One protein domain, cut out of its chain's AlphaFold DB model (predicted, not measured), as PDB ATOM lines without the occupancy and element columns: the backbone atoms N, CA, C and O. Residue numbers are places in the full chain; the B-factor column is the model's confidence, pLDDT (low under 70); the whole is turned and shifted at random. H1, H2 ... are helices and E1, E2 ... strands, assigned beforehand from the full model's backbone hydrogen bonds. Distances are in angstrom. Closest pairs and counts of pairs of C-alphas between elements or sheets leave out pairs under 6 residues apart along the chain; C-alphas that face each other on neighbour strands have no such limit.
ATOM      1  N   LEU A  14      13.550  40.514 -37.683       65.62
ATOM      2  CA  LEU A  14      12.910  39.322 -38.231       65.62
ATOM      3  C   LEU A  14      13.876  38.652 -39.214       65.62
ATOM      4  O   LEU A  14      14.337  39.282 -40.170       65.62
ATOM      5  N   ILE A  15      14.214  37.384 -38.983       73.06
ATOM      6  CA  ILE A  15      15.223  36.693 -39.791       73.06
ATOM      7  C   ILE A  15      14.580  36.175 -41.082       73.06
ATOM      8  O   ILE A  15      13.815  35.210 -41.081       73.06
ATOM      9  N   CYS A  16      14.895  36.830 -42.202       60.81
ATOM     10  CA  CYS A  16      14.424  36.447 -43.530       60.81
ATOM     11  C   CYS A  16      15.501  35.631 -44.263       60.81
ATOM     12  O   CYS A  16      16.439  36.183 -44.840       60.81
ATOM     13  N   ASN A  17      15.364  34.303 -44.240       66.69
ATOM     14  CA  ASN A  17      16.208  33.391 -45.011       66.69
ATOM     15  C   ASN A  17      15.509  32.949 -46.301       66.69
ATOM     16  O   ASN A  17      14.289  32.798 -46.356       66.69
ATOM     17  N   THR A  18      16.297  32.654 -47.339       71.62
ATOM     18  CA  THR A  18      15.781  31.913 -48.495       71.62
ATOM     19  C   THR A  18      15.369  30.507 -48.059       71.62
ATOM     20  O   THR A  18      16.014  29.905 -47.202       71.62
ATOM     21  N   PHE A  19      14.323  29.945 -48.675       69.06
ATOM     22  CA  PHE A  19      13.830  28.601 -48.340       69.06
ATOM     23  C   PHE A  19      14.925  27.521 -48.408       69.06
ATOM     24  O   PHE A  19      14.915  26.576 -47.630       69.06
ATOM     25  N   ALA A  20      15.909  27.676 -49.296       72.88
ATOM     26  CA  ALA A  20      17.043  26.759 -49.386       72.88
ATOM     27  C   ALA A  20      17.978  26.813 -48.157       72.88
ATOM     28  O   ALA A  20      18.635  25.822 -47.853       72.88
ATOM     29  N   ALA A  21      18.026  27.941 -47.443       72.38
ATOM     30  CA  ALA A  21      18.962  28.207 -46.350       72.38
ATOM     31  C   ALA A  21      18.380  27.973 -44.941       72.38
ATOM     32  O   ALA A  21      19.093  28.149 -43.958       72.38
ATOM     33  N   VAL A  22      17.102  27.591 -44.811       78.12
ATOM     34  CA  VAL A  22      16.447  27.355 -43.499       78.12
ATOM     35  C   VAL A  22      16.879  26.044 -42.834       78.12
ATOM     36  O   VAL A  22      16.650  25.840 -41.650       78.12
ATOM     37  N   LYS A  23      17.510  25.138 -43.589       76.50
ATOM     38  CA  LYS A  23      17.985  23.830 -43.101       76.50
ATOM     39  C   LYS A  23      19.497  23.782 -42.878       76.50
ATOM     40  O   LYS A  23      20.061  22.701 -42.745       76.50
ATOM     41  N   SER A  24      20.155  24.936 -42.888       75.31
ATOM     42  CA  SER A  24      21.602  25.054 -42.733       75.31
ATOM     43  C   SER A  24      21.958  26.153 -41.729       75.31
ATOM     44  O   SER A  24      21.222  27.142 -41.633       75.31
ATOM     45  N   PRO A  25      23.104  26.041 -41.035       77.75
ATOM     46  CA  PRO A  25      23.653  27.138 -40.246       77.75
ATOM     47  C   PRO A  25      23.810  28.412 -41.100       77.75
ATOM     48  O   PRO A  25      24.120  28.309 -42.293       77.75
ATOM     49  N   PRO A  26      23.582  29.611 -40.533       75.69
ATOM     50  CA  PRO A  26      23.374  29.894 -39.105       75.69
ATOM     51  C   PRO A  26      21.912  29.773 -38.631       75.69
ATOM     52  O   PRO A  26      21.636  29.912 -37.447       75.69
ATOM     53  N   PHE A  27      20.950  29.517 -39.525       75.56
ATOM     54  CA  PHE A  27      19.526  29.531 -39.155       75.56
ATOM     55  C   PHE A  27      19.144  28.386 -38.211       75.56
ATOM     56  O   PHE A  27      18.344  28.573 -37.298       75.56
ATOM     57  N   THR A  28      19.740  27.208 -38.398       77.19
ATOM     58  CA  THR A  28      19.499  26.050 -37.526       77.19
ATOM     59  C   THR A  28      20.037  26.237 -36.108       77.19
ATOM     60  O   THR A  28      19.575  25.543 -35.208       77.19
ATOM     61  N   ASP A  29      20.968  27.174 -35.895       80.69
ATOM     62  CA  ASP A  29      21.472  27.507 -34.555       80.69
ATOM     63  C   ASP A  29      20.428  28.308 -33.754       80.69
ATOM     64  O   ASP A  29      20.391  28.235 -32.530       80.69
ATOM     65  N   LEU A  30      19.544  29.030 -34.457       75.50
ATOM     66  CA  LEU A  30      18.434  29.801 -33.887       75.50
ATOM     67  C   LEU A  30      17.143  28.973 -33.800       75.50
ATOM     68  O   LEU A  30      16.455  28.971 -32.782       75.50
ATOM     69  N   CYS A  31      16.798  28.266 -34.877       76.81
ATOM     70  CA  CYS A  31      15.633  27.393 -34.957       76.81
ATOM     71  C   CYS A  31      16.095  25.989 -35.341       76.81
ATOM     72  O   CYS A  31      16.208  25.658 -36.521       76.81
ATOM     73  N   VAL A  32      16.313  25.137 -34.337       74.12
ATOM     74  CA  VAL A  32      16.797  23.753 -34.521       74.12
ATOM     75  C   VAL A  32      15.893  22.947 -35.465       74.12
ATOM     76  O   VAL A  32      16.358  22.084 -36.205       74.12
ATOM     77  N   ASN A  33      14.599  23.277 -35.506       74.25
ATOM     78  CA  ASN A  33      13.623  22.635 -36.386       74.25
ATOM     79  C   ASN A  33      13.664  23.137 -37.844       74.25
ATOM     80  O   ASN A  33      12.950  22.595 -38.690       74.25
ATOM     81  N   GLY A  34      14.451  24.176 -38.148       72.19
ATOM     82  CA  GLY A  34      14.579  24.764 -39.485       72.19
ATOM     83  C   GLY A  34      13.268  25.333 -40.035       72.19
ATOM     84  O   GLY A  34      13.037  25.306 -41.245       72.19
ATOM     85  N   ARG A  35      12.374  25.785 -39.148       79.25
ATOM     86  CA  ARG A  35      11.069  26.356 -39.500       79.25
ATOM     87  C   ARG A  35      11.125  27.875 -39.457       79.25
ATOM     88  O   ARG A  35      11.820  28.458 -38.638       79.25
ATOM     89  N   VAL A  36      10.366  28.494 -40.349       80.69
ATOM     90  CA  VAL A  36      10.130  29.939 -40.376       80.69
ATOM     91  C   VAL A  36       8.674  30.207 -39.983       80.69
ATOM     92  O   VAL A  36       7.819  29.366 -40.282       80.69
ATOM     93  N   PRO A  37       8.359  31.361 -39.374       85.94
ATOM     94  CA  PRO A  37       9.260  32.465 -39.015       85.94
ATOM     95  C   PRO A  37      10.090  32.209 -37.741       85.94
ATOM     96  O   PRO A  37       9.716  31.392 -36.908       85.94
ATOM     97  N   ALA A  38      11.197  32.945 -37.592       86.25
ATOM     98  CA  ALA A  38      11.975  33.032 -36.356       86.25
ATOM     99  C   ALA A  38      12.314  34.503 -36.044       86.25
ATOM    100  O   ALA A  38      12.571  35.293 -36.959       86.25
ATOM    101  N   LEU A  39      12.293  34.862 -34.762       87.38
ATOM    102  CA  LEU A  39      12.565  36.199 -34.234       87.38
ATOM    103  C   LEU A  39      13.720  36.113 -33.238       87.38
ATOM    104  O   LEU A  39      13.698  35.274 -32.341       87.38
ATOM    105  N   GLU A  40      14.699  36.999 -33.394       88.56
ATOM    106  CA  GLU A  40      15.780  37.209 -32.432       88.56
ATOM    107  C   GLU A  40      15.696  38.657 -31.947       88.56
ATOM    108  O   GLU A  40      15.674  39.597 -32.750       88.56
ATOM    109  N   ASP A  41      15.608  38.836 -30.634       88.19
ATOM    110  CA  ASP A  41      15.574  40.154 -30.019       88.19
ATOM    111  C   ASP A  41      16.899  40.454 -29.305       88.19
ATOM    112  O   ASP A  41      17.170  39.874 -28.248       88.19
ATOM    113  N   PRO A  42      17.722  41.383 -29.824       87.44
ATOM    114  CA  PRO A  42      18.995  41.730 -29.203       87.44
ATOM    115  C   PRO A  42      18.838  42.502 -27.885       87.44
ATOM    116  O   PRO A  42      19.786  42.553 -27.105       87.44
ATOM    117  N   ASN A  43      17.671  43.095 -27.610       88.94
ATOM    118  CA  ASN A  43      17.437  43.860 -26.383       88.94
ATOM    119  C   ASN A  43      17.228  42.951 -25.167       88.94
ATOM    120  O   ASN A  43      17.570  43.327 -24.047       88.94
ATOM    121  N   THR A  44      16.671  41.757 -25.381       87.00
ATOM    122  CA  THR A  44      16.356  40.789 -24.317       87.00
ATOM    123  C   THR A  44      17.164  39.496 -24.420       87.00
ATOM    124  O   THR A  44      17.238  38.746 -23.448       87.00
ATOM    125  N   GLY A  45      17.785  39.227 -25.573       87.12
ATOM    126  CA  GLY A  45      18.497  37.981 -25.862       87.12
ATOM    127  C   GLY A  45      17.573  36.790 -26.139       87.12
ATOM    128  O   GLY A  45      18.030  35.648 -26.112       87.12
ATOM    129  N   ILE A  46      16.277  37.030 -26.366       87.62
ATOM    130  CA  ILE A  46      15.288  35.980 -26.630       87.62
ATOM    131  C   ILE A  46      15.306  35.574 -28.110       87.62
ATOM    132  O   ILE A  46      15.354  36.416 -29.007       87.62
ATOM    133  N   ALA A  47      15.182  34.266 -28.344       87.88
ATOM    134  CA  ALA A  47      14.933  33.667 -29.648       87.88
ATOM    135  C   ALA A  47      13.591  32.916 -29.639       87.88
ATOM    136  O   ALA A  47      13.364  32.060 -28.783       87.88
ATOM    137  N   LEU A  48      12.708  33.221 -30.592       88.50
ATOM    138  CA  LEU A  48      11.385  32.605 -30.751       88.50
ATOM    139  C   LEU A  48      11.239  32.025 -32.159       88.50
ATOM    140  O   LEU A  48      11.667  32.639 -33.133       88.50
ATOM    141  N   TRP A  49      10.589  30.869 -32.284       85.19
ATOM    142  CA  TRP A  49      10.342  30.200 -33.574       85.19
ATOM    143  C   TRP A  49       8.894  29.729 -33.767       85.19
ATOM    144  O   TRP A  49       8.561  29.162 -34.805       85.19
ATOM    145  N   GLU A  50       8.026  29.949 -32.780       85.44
ATOM    146  CA  GLU A  50       6.596  29.664 -32.895       85.44
ATOM    147  C   GLU A  50       5.864  30.942 -33.309       85.44
ATOM    148  O   GLU A  50       5.992  31.974 -32.650       85.44
ATOM    149  N   SER A  51       5.087  30.892 -34.393       87.12
ATOM    150  CA  SER A  51       4.450  32.088 -34.969       87.12
ATOM    151  C   SER A  51       3.514  32.806 -33.994       87.12
ATOM    152  O   SER A  51       3.510  34.033 -33.969       87.12
ATOM    153  N   GLY A  52       2.767  32.064 -33.167       87.69
ATOM    154  CA  GLY A  52       1.915  32.647 -32.124       87.69
ATOM    155  C   GLY A  52       2.729  33.437 -31.098       87.69
ATOM    156  O   GLY A  52       2.460  34.611 -30.867       87.69
ATOM    157  N   ALA A  53       3.807  32.837 -30.585       88.56
ATOM    158  CA  ALA A  53       4.703  33.500 -29.640       88.56
ATOM    159  C   ALA A  53       5.392  34.731 -30.254       88.56
ATOM    160  O   ALA A  53       5.572  35.740 -29.581       88.56
ATOM    161  N   ILE A  54       5.749  34.675 -31.541       90.62
ATOM    162  CA  ILE A  54       6.358  35.799 -32.268       90.62
ATOM    163  C   ILE A  54       5.393  36.984 -32.409       90.62
ATOM    164  O   ILE A  54       5.855  38.119 -32.431       90.62
ATOM    165  N   LEU A  55       4.081  36.755 -32.518       89.06
ATOM    166  CA  LEU A  55       3.088  37.835 -32.572       89.06
ATOM    167  C   LEU A  55       2.789  38.410 -31.186       89.06
ATOM    168  O   LEU A  55       2.673  39.625 -31.038       89.06
ATOM    169  N   GLU A  56       2.689  37.550 -30.174       89.50
ATOM    170  CA  GLU A  56       2.397  37.966 -28.800       89.50
ATOM    171  C   GLU A  56       3.570  38.732 -28.178       89.50
ATOM    172  O   GLU A  56       3.369  39.766 -27.541       89.50
ATOM    173  N   TYR A  57       4.806  38.289 -28.421       91.56
ATOM    174  CA  TYR A  57       5.991  38.849 -27.779       91.56
ATOM    175  C   TYR A  57       6.172  40.366 -27.991       91.56
ATOM    176  O   TYR A  57       6.339  41.076 -26.996       91.56
ATOM    177  N   PRO A  58       6.104  40.920 -29.220       89.31
ATOM    178  CA  PRO A  58       6.229  42.358 -29.429       89.31
ATOM    179  C   PRO A  58       5.082  43.156 -28.811       89.31
ATOM    180  O   PRO A  58       5.305  44.260 -28.315       89.31
ATOM    181  N   VAL A  59       3.868  42.600 -28.818       89.31
ATOM    182  CA  VAL A  59       2.693  43.241 -28.217       89.31
ATOM    183  C   VAL A  59       2.857  43.331 -26.700       89.31
ATOM    184  O   VAL A  59       2.643  44.389 -26.117       89.31
ATOM    185  N   GLU A  60       3.285  42.252 -26.049       87.69
ATOM    186  CA  GLU A  60       3.464  42.240 -24.596       87.69
ATOM    187  C   GLU A  60       4.698  43.020 -24.134       87.69
ATOM    188  O   GLU A  60       4.651  43.673 -23.091       87.69
ATOM    189  N   THR A  61       5.784  42.981 -24.908       89.38
ATOM    190  CA  THR A  61       7.078  43.560 -24.516       89.38
ATOM    191  C   THR A  61       7.188  45.039 -24.877       89.38
ATOM    192  O   THR A  61       7.684  45.836 -24.080       89.38
ATOM    193  N   TYR A  62       6.711  45.429 -26.063       87.25
ATOM    194  CA  TYR A  62       6.958  46.758 -26.632       87.25
ATOM    195  C   TYR A  62       5.695  47.607 -26.813       87.25
ATOM    196  O   TYR A  62       5.790  48.832 -26.770       87.25
ATOM    197  N   ASP A  63       4.508  47.007 -26.943       85.94
ATOM    198  CA  ASP A  63       3.230  47.740 -27.035       85.94
ATOM    199  C   ASP A  63       2.625  48.024 -25.642       85.94
ATOM    200  O   ASP A  63       1.421  47.917 -25.407       85.94
ATOM    201  N   THR A  64       3.485  48.387 -24.684       79.31
ATOM    202  CA  THR A  64       3.133  48.648 -23.272       79.31
ATOM    203  C   THR A  64       2.623  50.069 -23.014       79.31
ATOM    204  O   THR A  64       2.240  50.404 -21.892       79.31
ATOM    205  N   SER A  65       2.608  50.910 -24.047       69.25
ATOM    206  CA  SER A  65       2.187  52.311 -23.971       69.25
ATOM    207  C   SER A  65       0.696  52.442 -23.628       69.25
ATOM    208  O   SER A  65      -0.087  51.519 -23.857       69.25
ATOM    209  N   SER A  66       0.293  53.601 -23.086       67.81
ATOM    210  CA  SER A  66      -1.101  53.913 -22.713       67.81
ATOM    211  C   SER A  66      -2.126  53.487 -23.781       67.81
ATOM    212  O   SER A  66      -1.789  53.487 -24.961       67.81
ATOM    213  N   PRO A  67      -3.403  53.228 -23.425       65.81
ATOM    214  CA  PRO A  67      -4.437  52.761 -24.363       65.81
ATOM    215  C   PRO A  67      -4.607  53.606 -25.638       65.81
ATOM    216  O   PRO A  67      -5.098  53.117 -26.646       65.81
ATOM    217  N   GLN A  68      -4.205  54.879 -25.608       65.25
ATOM    218  CA  GLN A  68      -4.237  55.804 -26.747       65.25
ATOM    219  C   GLN A  68      -3.012  55.693 -27.679       65.25
ATOM    220  O   GLN A  68      -2.994  56.312 -28.738       65.25
ATOM    221  N   GLN A  69      -1.976  54.959 -27.273       66.88
ATOM    222  CA  GLN A  69      -0.682  54.808 -27.948       66.88
ATOM    223  C   GLN A  69      -0.374  53.352 -28.330       66.88
ATOM    224  O   GLN A  69       0.707  53.099 -28.854       66.88
ATOM    225  N   GLN A  70      -1.293  52.412 -28.088       77.81
ATOM    226  CA  GLN A  70      -1.155  51.045 -28.590       77.81
ATOM    227  C   GLN A  70      -1.206  51.063 -30.116       77.81
ATOM    228  O   GLN A  70      -2.197  51.479 -30.718       77.81
ATOM    229  N   ARG A  71      -0.090  50.694 -30.744       81.31
ATOM    230  CA  ARG A  71       0.087  50.765 -32.204       81.31
ATOM    231  C   ARG A  71       0.022  49.400 -32.865       81.31
ATOM    232  O   ARG A  71      -0.196  49.341 -34.074       81.31
ATOM    233  N   LEU A  72       0.260  48.335 -32.104       85.44
ATOM    234  CA  LEU A  72       0.315  46.964 -32.608       85.44
ATOM    235  C   LEU A  72      -0.925  46.158 -32.210       85.44
ATOM    236  O   LEU A  72      -1.263  45.197 -32.897       85.44
ATOM    237  N   SER A  73      -1.608  46.550 -31.134       84.31
ATOM    238  CA  SER A  73      -2.755  45.842 -30.567       84.31
ATOM    239  C   SER A  73      -3.960  46.749 -30.306       84.31
ATOM    240  O   SER A  73      -3.857  47.976 -30.292       84.31
ATOM    241  N   PHE A  74      -5.127  46.130 -30.114       87.12
ATOM    242  CA  PHE A  74      -6.335  46.829 -29.678       87.12
ATOM    243  C   PHE A  74      -6.360  47.006 -28.151       87.12
ATOM    244  O   PHE A  74      -5.841  46.142 -27.430       87.12
ATOM    245  N   PRO A  75      -7.035  48.054 -27.638       84.50
ATOM    246  CA  PRO A  75      -7.216  48.252 -26.206       84.50
ATOM    247  C   PRO A  75      -7.804  47.026 -25.513       84.50
ATOM    248  O   PRO A  75      -8.822  46.466 -25.918       84.50
ATOM    249  N   ARG A  76      -7.150  46.605 -24.426       83.06
ATOM    250  CA  ARG A  76      -7.568  45.427 -23.658       83.06
ATOM    251  C   ARG A  76      -9.005  45.610 -23.167       83.06
ATOM    252  O   ARG A  76      -9.330  46.625 -22.555       83.06
ATOM    253  N   GLY A  77      -9.841  44.601 -23.393       82.81
ATOM    254  CA  GLY A  77     -11.236  44.598 -22.952       82.81
ATOM    255  C   GLY A  77     -12.234  45.210 -23.939       82.81
ATOM    256  O   GLY A  77     -13.421  45.233 -23.623       82.81
ATOM    257  N   THR A  78     -11.806  45.661 -25.124       86.81
ATOM    258  CA  THR A  78     -12.744  45.998 -26.206       86.81
ATOM    259  C   THR A  78     -13.138  44.750 -27.007       86.81
ATOM    260  O   THR A  78     -12.412  43.752 -26.984       86.81
ATOM    261  N   PRO A  79     -14.276  44.758 -27.725       91.19
ATOM    262  CA  PRO A  79     -14.658  43.651 -28.602       91.19
ATOM    263  C   PRO A  79     -13.576  43.294 -29.629       91.19
ATOM    264  O   PRO A  79     -13.309  42.119 -29.867       91.19
ATOM    265  N   GLU A  80     -12.902  44.297 -30.189       88.25
ATOM    266  CA  GLU A  80     -11.867  44.135 -31.215       88.25
ATOM    267  C   GLU A  80     -10.650  43.373 -30.680       88.25
ATOM    268  O   GLU A  80     -10.081  42.555 -31.398       88.25
ATOM    269  N   TYR A  81     -10.297  43.569 -29.404       86.31
ATOM    270  CA  TYR A  81      -9.238  42.802 -28.745       86.31
ATOM    271  C   TYR A  81      -9.533  41.297 -28.744       86.31
ATOM    272  O   TYR A  81      -8.641  40.499 -29.016       86.31
ATOM    273  N   PHE A  82     -10.778  40.897 -28.466       86.69
ATOM    274  CA  PHE A  82     -11.160  39.481 -28.454       86.69
ATOM    275  C   PHE A  82     -11.305  38.889 -29.859       86.69
ATOM    276  O   PHE A  82     -11.088  37.696 -30.030       86.69
ATOM    277  N   LEU A  83     -11.659  39.704 -30.855       88.38
ATOM    278  CA  LEU A  83     -11.758  39.273 -32.253       88.38
ATOM    279  C   LEU A  83     -10.391  39.077 -32.924       88.38
ATOM    280  O   LEU A  83     -10.307  38.388 -33.936       88.38
ATOM    281  N   ALA A  84      -9.343  39.701 -32.387       81.06
ATOM    282  CA  ALA A  84      -7.985  39.634 -32.920       81.06
ATOM    283  C   ALA A  84      -7.118  38.533 -32.284       81.06
ATOM    284  O   ALA A  84      -5.955  38.400 -32.669       81.06
ATOM    285  N   LYS A  85      -7.651  37.795 -31.302       74.50
ATOM    286  CA  LYS A  85      -6.922  36.797 -30.512       74.50
ATOM    287  C   LYS A  85      -7.171  35.369 -30.986       74.50
ATOM    288  O   LYS A  85      -8.289  35.093 -31.473       74.50
TER     289      LYS A  85
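Overview. This is residues 14 to 85 of the 85 residues of the protein "Glutathione S-transferase" of Beauveria brongniartii RCEF 3172 (UniProt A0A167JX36). With little regular structure, this loose, elongated model has the small hairpin E1 E2 and helix H2 in its middle, short H1 towards one end and short H3 towards the other. The 72 printed residues hold three named helices and two strands, in the order H1 E1 E2 H2 H3; the class is mixed, with 26 residues in named elements. The radius of gyration of the C-alphas is 15.0 A, the spans 43 by 26 by 16 A.

Arrangement. E1, residues 39 to 41, and E2, residues 46 to 48, form an antiparallel hairpin at 171 degrees; N 39 and O 48 are 2.8 A apart, within hydrogen-bond range. The closest C-alphas of E2 and H2, residues 51 to 61, are those of Leu 48 and Ile 54, 6.1 A. H1, residues 27 to 30, is apart from H2; H3, residues 79 to 83, is apart from H2, E1 and E2. Every O i to N i+4 pair is within range in H3, 5 of 7 in H2; H1 is too short for one.

Along the chain. C-alpha 27 begins H1 at (19.526, 29.531, -39.155); H2 spans 15.7 A; C-alpha 83 ends H3 at (-11.758, 39.273, -32.253).

Size, cuts and confidence. The C-alphas farthest apart, Ser 24 and Thr 78, are 43.5 A apart. The printed part has no cut; H2 to H3 is a long link. Residues 14, 16 to 17, 19 and 65 to 69 are under pLDDT 70.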